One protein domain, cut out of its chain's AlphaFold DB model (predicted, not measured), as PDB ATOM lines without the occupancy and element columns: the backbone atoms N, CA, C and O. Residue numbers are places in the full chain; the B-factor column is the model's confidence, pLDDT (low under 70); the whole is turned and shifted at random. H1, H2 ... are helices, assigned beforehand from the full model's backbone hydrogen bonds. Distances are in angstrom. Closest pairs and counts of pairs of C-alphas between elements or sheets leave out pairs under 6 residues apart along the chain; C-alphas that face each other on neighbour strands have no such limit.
ATOM      1  N   ASN A  63     359.930 340.192 238.525       89.19
ATOM      2  CA  ASN A  63     359.832 339.054 237.604       89.19
ATOM      3  C   ASN A  63     359.754 337.695 238.309       89.19
ATOM      4  O   ASN A  63     359.026 336.805 237.865       89.19
ATOM      5  N   TRP A  64     360.513 337.505 239.390       87.62
ATOM      6  CA  TRP A  64     360.554 336.231 240.106       87.62
ATOM      7  C   TRP A  64     359.267 335.968 240.882       87.62
ATOM      8  O   TRP A  64     358.677 334.897 240.726       87.62
ATOM      9  N   ILE A  65     358.799 336.957 241.649       91.38
ATOM     10  CA  ILE A  65     357.553 336.840 242.410       91.38
ATOM     11  C   ILE A  65     356.339 336.784 241.474       91.38
ATOM     12  O   ILE A  65     355.437 335.980 241.680       91.38
ATOM     13  N   GLU A  66     356.342 337.541 240.374       94.44
ATOM     14  CA  GLU A  66     355.287 337.495 239.358       94.44
ATOM     15  C   GLU A  66     355.243 336.164 238.614       94.44
ATOM     16  O   GLU A  66     354.164 335.652 238.316       94.44
ATOM     17  N   ARG A  67     356.400 335.572 238.299       93.00
ATOM     18  CA  ARG A  67     356.456 334.239 237.690       93.00
ATOM     19  C   ARG A  67     355.822 333.192 238.603       93.00
ATOM     20  O   ARG A  67     354.989 332.427 238.119       93.00
ATOM     21  N   LEU A  68     356.173 333.188 239.889       93.94
ATOM     22  CA  LEU A  68     355.596 332.262 240.863       93.94
ATOM     23  C   LEU A  68     354.089 332.509 241.039       93.94
ATOM     24  O   LEU A  68     353.286 331.590 240.891       93.94
ATOM     25  N   ASN A  69     353.686 333.768 241.222       95.19
ATOM     26  CA  ASN A  69     352.283 334.149 241.370       95.19
ATOM     27  C   ASN A  69     351.438 333.792 240.142       95.19
ATOM     28  O   ASN A  69     350.283 333.401 240.291       95.19
ATOM     29  N   ARG A  70     351.983 333.885 238.923       95.50
ATOM     30  CA  ARG A  70     351.288 333.427 237.708       95.50
ATOM     31  C   ARG A  70     351.010 331.927 237.742       95.50
ATOM     32  O   ARG A  70     349.922 331.517 237.345       95.50
ATOM     33  N   LYS A  71     351.954 331.122 238.236       94.69
ATOM     34  CA  LYS A  71     351.760 329.675 238.385       94.69
ATOM     35  C   LYS A  71     350.709 329.362 239.442       94.69
ATOM     36  O   LYS A  71     349.758 328.656 239.130       94.69
ATOM     37  N   TYR A  72     350.785 329.987 240.616       95.25
ATOM     38  CA  TYR A  72     349.749 329.849 241.644       95.25
ATOM     39  C   TYR A  72     348.358 330.240 241.138       95.25
ATOM     40  O   TYR A  72     347.413 329.465 241.279       95.25
ATOM     41  N   LYS A  73     348.232 331.394 240.471       94.25
ATOM     42  CA  LYS A  73     346.960 331.844 239.885       94.25
ATOM     43  C   LYS A  73     346.424 330.854 238.855       94.25
ATOM     44  O   LYS A  73     345.232 330.570 238.873       94.25
ATOM     45  N   ARG A  74     347.276 330.307 237.980       94.06
ATOM     46  CA  ARG A  74     346.872 329.283 237.004       94.06
ATOM     47  C   ARG A  74     346.364 328.025 237.707       94.06
ATOM     48  O   ARG A  74     345.288 327.546 237.375       94.06
ATOM     49  N   THR A  75     347.110 327.526 238.688       93.44
ATOM     50  CA  THR A  75     346.771 326.312 239.437       93.44
ATOM     51  C   THR A  75     345.448 326.451 240.191       93.44
ATOM     52  O   THR A  75     344.636 325.527 240.165       93.44
ATOM     53  N   ILE A  76     345.198 327.605 240.815       92.06
ATOM     54  CA  ILE A  76     343.927 327.884 241.495       92.06
ATOM     55  C   ILE A  76     342.797 328.054 240.476       92.06
ATOM     56  O   ILE A  76     341.757 327.438 240.641       92.06
ATOM     57  N   LYS A  77     342.995 328.825 239.396       91.06
ATOM     58  CA  LYS A  77     341.942 329.111 238.402       91.06
ATOM     59  C   LYS A  77     341.376 327.854 237.734       91.06
ATOM     60  O   LYS A  77     340.210 327.841 237.364       91.06
ATOM     61  N   MET A  78     342.187 326.806 237.578       88.94
ATOM     62  CA  MET A  78     341.734 325.519 237.033       88.94
ATOM     63  C   MET A  78     340.792 324.752 237.975       88.94
ATOM     64  O   MET A  78     340.180 323.776 237.553       88.94
ATOM     65  N   ARG A  79     340.686 325.158 239.244       86.00
ATOM     66  CA  ARG A  79     339.854 324.517 240.264       86.00
ATOM     67  C   ARG A  79     338.715 325.470 240.628       86.00
ATOM     68  O   ARG A  79     338.963 326.574 241.096       86.00
ATOM     69  N   ALA A  80     337.472 325.058 240.387       79.19
ATOM     70  CA  ALA A  80     336.299 325.915 240.587       79.19
ATOM     71  C   ALA A  80     336.049 326.249 242.069       79.19
ATOM     72  O   ALA A  80     335.798 327.402 242.409       79.19
ATOM     73  N   ALA A  81     336.161 325.253 242.950       89.62
ATOM     74  CA  ALA A  81     336.038 325.413 244.392       89.62
ATOM     75  C   ALA A  81     337.065 324.530 245.106       89.62
ATOM     76  O   ALA A  81     337.411 323.448 244.627       89.62
ATOM     77  N   MET A  82     337.558 325.006 246.248       92.19
ATOM     78  CA  MET A  82     338.506 324.275 247.087       92.19
ATOM     79  C   MET A  82     337.786 323.795 248.352       92.19
ATOM     80  O   MET A  82     337.025 324.571 248.929       92.19
ATOM     81  N   PRO A  83     338.018 322.551 248.801       92.88
ATOM     82  CA  PRO A  83     337.274 321.964 249.917       92.88
ATOM     83  C   PRO A  83     337.609 322.592 251.280       92.88
ATOM     84  O   PRO A  83     336.774 322.587 252.176       92.88
ATOM     85  N   SER A  84     338.819 323.135 251.464       95.81
ATOM     86  CA  SER A  84     339.234 323.821 252.701       95.81
ATOM     87  C   SER A  84     340.443 324.736 252.482       95.81
ATOM     88  O   SER A  84     341.180 324.586 251.505       95.81
ATOM     89  N   SER A  85     340.725 325.647 253.416       94.06
ATOM     90  CA  SER A  85     341.946 326.473 253.382       94.06
ATOM     91  C   SER A  85     343.232 325.635 253.436       94.06
ATOM     92  O   SER A  85     344.205 325.951 252.750       94.06
ATOM     93  N   GLN A  86     343.224 324.520 254.174       96.06
ATOM     94  CA  GLN A  86     344.350 323.581 254.236       96.06
ATOM     95  C   GLN A  86     344.644 322.948 252.870       96.06
ATOM     96  O   GLN A  86     345.806 322.836 252.480       96.06
ATOM     97  N   SER A  87     343.603 322.604 252.103       94.25
ATOM     98  CA  SER A  87     343.774 322.056 250.751       94.25
ATOM     99  C   SER A  87     344.433 323.054 249.790       94.25
ATOM    100  O   SER A  87     345.238 322.666 248.944       94.25
ATOM    101  N   VAL A  88     344.155 324.354 249.958       94.31
ATOM    102  CA  VAL A  88     344.812 325.425 249.195       94.31
ATOM    103  C   VAL A  88     346.286 325.506 249.558       94.31
ATOM    104  O   VAL A  88     347.127 325.553 248.662       94.31
ATOM    105  N   LEU A  89     346.610 325.487 250.853       95.69
ATOM    106  CA  LEU A  89     347.995 325.541 251.311       95.69
ATOM    107  C   LEU A  89     348.806 324.357 250.773       95.69
ATOM    108  O   LEU A  89     349.889 324.566 250.234       95.69
ATOM    109  N   PHE A  90     348.259 323.140 250.855       95.88
ATOM    110  CA  PHE A  90     348.907 321.938 250.332       95.88
ATOM    111  C   PHE A  90     349.183 322.044 248.827       95.88
ATOM    112  O   PHE A  90     350.286 321.761 248.366       95.88
ATOM    113  N   LEU A  91     348.204 322.525 248.059       94.94
ATOM    114  CA  LEU A  91     348.339 322.709 246.617       94.94
ATOM    115  C   LEU A  91     349.368 323.787 246.241       94.94
ATOM    116  O   LEU A  91     350.128 323.634 245.286       94.94
ATOM    117  N   LEU A  92     349.391 324.908 246.961       95.44
ATOM    118  CA  LEU A  92     350.381 325.955 246.721       95.44
ATOM    119  C   LEU A  92     351.785 325.485 247.109       95.44
ATOM    120  O   LEU A  92     352.735 325.745 246.371       95.44
ATOM    121  N   ALA A  93     351.905 324.733 248.205       96.50
ATOM    122  CA  ALA A  93     353.153 324.101 248.608       96.50
ATOM    123  C   ALA A  93     353.647 323.100 247.553       96.50
ATOM    124  O   ALA A  93     354.826 323.128 247.206       96.50
ATOM    125  N   SER A  94     352.763 322.283 246.970       96.00
ATOM    126  CA  SER A  94     353.155 321.332 245.922       96.00
ATOM    127  C   SER A  94     353.695 322.043 244.677       96.00
ATOM    128  O   SER A  94     354.729 321.643 244.146       96.00
ATOM    129  N   VAL A  95     353.063 323.145 244.252       96.00
ATOM    130  CA  VAL A  95     353.580 323.985 243.154       96.00
ATOM    131  C   VAL A  95     354.935 324.595 243.523       96.00
ATOM    132  O   VAL A  95     355.851 324.595 242.705       96.00
ATOM    133  N   ALA A  96     355.100 325.091 244.751       95.75
ATOM    134  CA  ALA A  96     356.374 325.644 245.213       95.75
ATOM    135  C   ALA A  96     357.507 324.602 245.180       95.75
ATOM    136  O   ALA A  96     358.629 324.900 244.756       95.75
ATOM    137  N   MET A  97     357.210 323.368 245.599       96.12
ATOM    138  CA  MET A  97     358.152 322.250 245.562       96.12
ATOM    139  C   MET A  97     358.540 321.894 244.125       96.12
ATOM    140  O   MET A  97     359.730 321.768 243.830       96.12
ATOM    141  N   GLU A  98     357.566 321.802 243.217       95.44
ATOM    142  CA  GLU A  98     357.807 321.541 241.795       95.44
ATOM    143  C   GLU A  98     358.690 322.629 241.165       95.44
ATOM    144  O   GLU A  98     359.667 322.325 240.474       95.44
ATOM    145  N   GLU A  99     358.414 323.908 241.444       94.00
ATOM    146  CA  GLU A  99     359.226 325.015 240.935       94.00
ATOM    147  C   GLU A  99     360.664 324.976 241.444       94.00
ATOM    148  O   GLU A  99     361.594 325.270 240.689       94.00
ATOM    149  N   THR A 100     360.850 324.601 242.708       92.62
ATOM    150  CA  THR A 100     362.180 324.438 243.303       92.62
ATOM    151  C   THR A 100     362.976 323.353 242.580       92.62
ATOM    152  O   THR A 100     364.144 323.553 242.251       92.62
ATOM    153  N   GLN A 101     362.331 322.228 242.264       92.69
ATOM    154  CA  GLN A 101     362.967 321.091 241.591       92.69
ATOM    155  C   GLN A 101     363.218 321.325 240.093       92.69
ATOM    156  O   GLN A 101     364.166 320.771 239.532       92.69
ATOM    157  N   THR A 102     362.397 322.148 239.438       91.81
ATOM    158  CA  THR A 102     362.450 322.371 237.984       91.81
ATOM    159  C   THR A 102     363.098 323.712 237.633       91.81
ATOM    160  O   THR A 102     364.243 323.777 237.177       91.81
ATOM    161  N   THR A 103     362.367 324.804 237.848       87.81
ATOM    162  CA  THR A 103     362.723 326.170 237.470       87.81
ATOM    163  C   THR A 103     363.936 326.679 238.242       87.81
ATOM    164  O   THR A 103     364.875 327.201 237.633       87.81
ATOM    165  N   TYR A 104     363.897 326.572 239.571       88.44
ATOM    166  CA  TYR A 104     364.870 327.195 240.473       88.44
ATOM    167  C   TYR A 104     366.034 326.267 240.835       88.44
ATOM    168  O   TYR A 104     366.924 326.661 241.582       88.44
ATOM    169  N   ARG A 105     366.088 325.066 240.246       89.06
ATOM    170  CA  ARG A 105     367.211 324.131 240.399       89.06
ATOM    171  C   ARG A 105     368.533 324.706 239.886       89.06
ATOM    172  O   ARG A 105     369.603 324.345 240.370       89.06
ATOM    173  N   ARG A 106     368.480 325.570 238.868       85.56
ATOM    174  CA  ARG A 106     369.678 326.198 238.299       85.56
ATOM    175  C   ARG A 106     370.139 327.354 239.180       85.56
ATOM    176  O   ARG A 106     369.326 328.171 239.607       85.56
ATOM    177  N   LYS A 107     371.458 327.473 239.369       81.75
ATOM    178  CA  LYS A 107     372.052 328.633 240.042       81.75
ATOM    179  C   LYS A 107     371.671 329.908 239.302       81.75
ATOM    180  O   LYS A 107     371.772 329.992 238.077       81.75
ATOM    181  N   VAL A 108     371.257 330.908 240.065       82.69
ATOM    182  CA  VAL A 108     370.931 332.212 239.510       82.69
ATOM    183  C   VAL A 108     372.218 332.863 238.994       82.69
ATOM    184  O   VAL A 108     373.203 332.991 239.721       82.69
ATOM    185  N   TYR A 109     372.194 333.290 237.730       80.81
ATOM    186  CA  TYR A 109     373.352 333.833 237.015       80.81
ATOM    187  C   TYR A 109     374.043 334.983 237.764       80.81
ATOM    188  O   TYR A 109     375.269 335.022 237.849       80.81
ATOM    189  N   GLN A 110     373.253 335.876 238.361       78.00
ATOM    190  CA  GLN A 110     373.714 337.036 239.126       78.00
ATOM    191  C   GLN A 110     374.632 336.673 240.305       78.00
ATOM    192  O   GLN A 110     375.449 337.488 240.714       78.00
ATOM    193  N   TRP A 111     374.542 335.448 240.828       74.75
ATOM    194  CA  TRP A 111     375.306 335.003 241.999       74.75
ATOM    195  C   TRP A 111     376.534 334.178 241.618       74.75
ATOM    196  O   TRP A 111     377.238 333.680 242.490       74.75
ATOM    197  N   ARG A 112     376.840 334.044 240.319       74.38
ATOM    198  CA  ARG A 112     378.002 333.279 239.841       74.38
ATOM    199  C   ARG A 112     379.335 333.832 240.363       74.38
ATOM    200  O   ARG A 112     380.295 333.080 240.483       74.38
ATOM    201  N   CYS A 113     379.400 335.133 240.656       64.31
ATOM    202  CA  CYS A 113     380.590 335.823 241.159       64.31
ATOM    203  C   CYS A 113     380.741 335.795 242.690       64.31
ATOM    204  O   CYS A 113     381.805 336.161 243.192       64.31
TER     205      CYS A 113
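What this domain is: This is residues 63 to 113 of the 118 residues of an uncharacterized protein of Prevotella oulorum F0390 (UniProt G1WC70). Two helices, H1 and then H2, run opposite ways and cross near their middles as an X, one laid over the other, with a loop of seven residues turning the chain from the first to the second. After H2 a tail leaves this pair, and its residues 105 to 113 stick out and make much of the length. The printed part has 51 residues with two named helices, H1 then H2, and no named strand; the class is all helix. The whole is loose, with a radius of gyration of the C-alphas of 13.4 A, and spans 46 by 17 by 14 A.

How they stand to each other: H1, residues 63 to 77, and H2, residues 85 to 101, touch, and the closest C-alphas are those of Tyr 72 and Leu 92, 6.4 A apart. H1 touches H2 with residues 68 to 72 alone, and H2 touches H1 with residues 92 to 96 alone. Their lines stand at a steep tilt of 47 degrees, and they run opposite ways. Their centres are 11.5 A apart. In H1 and H2 every O i to N i+4 pair is within hydrogen-bond range.

Where its parts are: H1 begins at C-alpha 63, (359.832, 339.054, 237.604), and ends at C-alpha 77, (341.942, 329.111, 238.402), 20.5 A from first to last C-alpha. A short link of 7 residues follows. H2 begins at C-alpha 85, (341.946, 326.473, 253.382), and ends at C-alpha 101, (362.967, 321.091, 241.591), 24.7 A from first to last C-alpha. Residues 102 to 113 hold no named element.

The domain as a whole: The two C-alphas farthest apart are those of Pro 83 and Cys 113, at 46.3 A. Residues 105 to 113 stand free; without them the body has 42 residues and spans 30 by 16 by 13 A. The printed part has no cut. The mean pLDDT of the printed part is 90.5, and residue 113 is under 70.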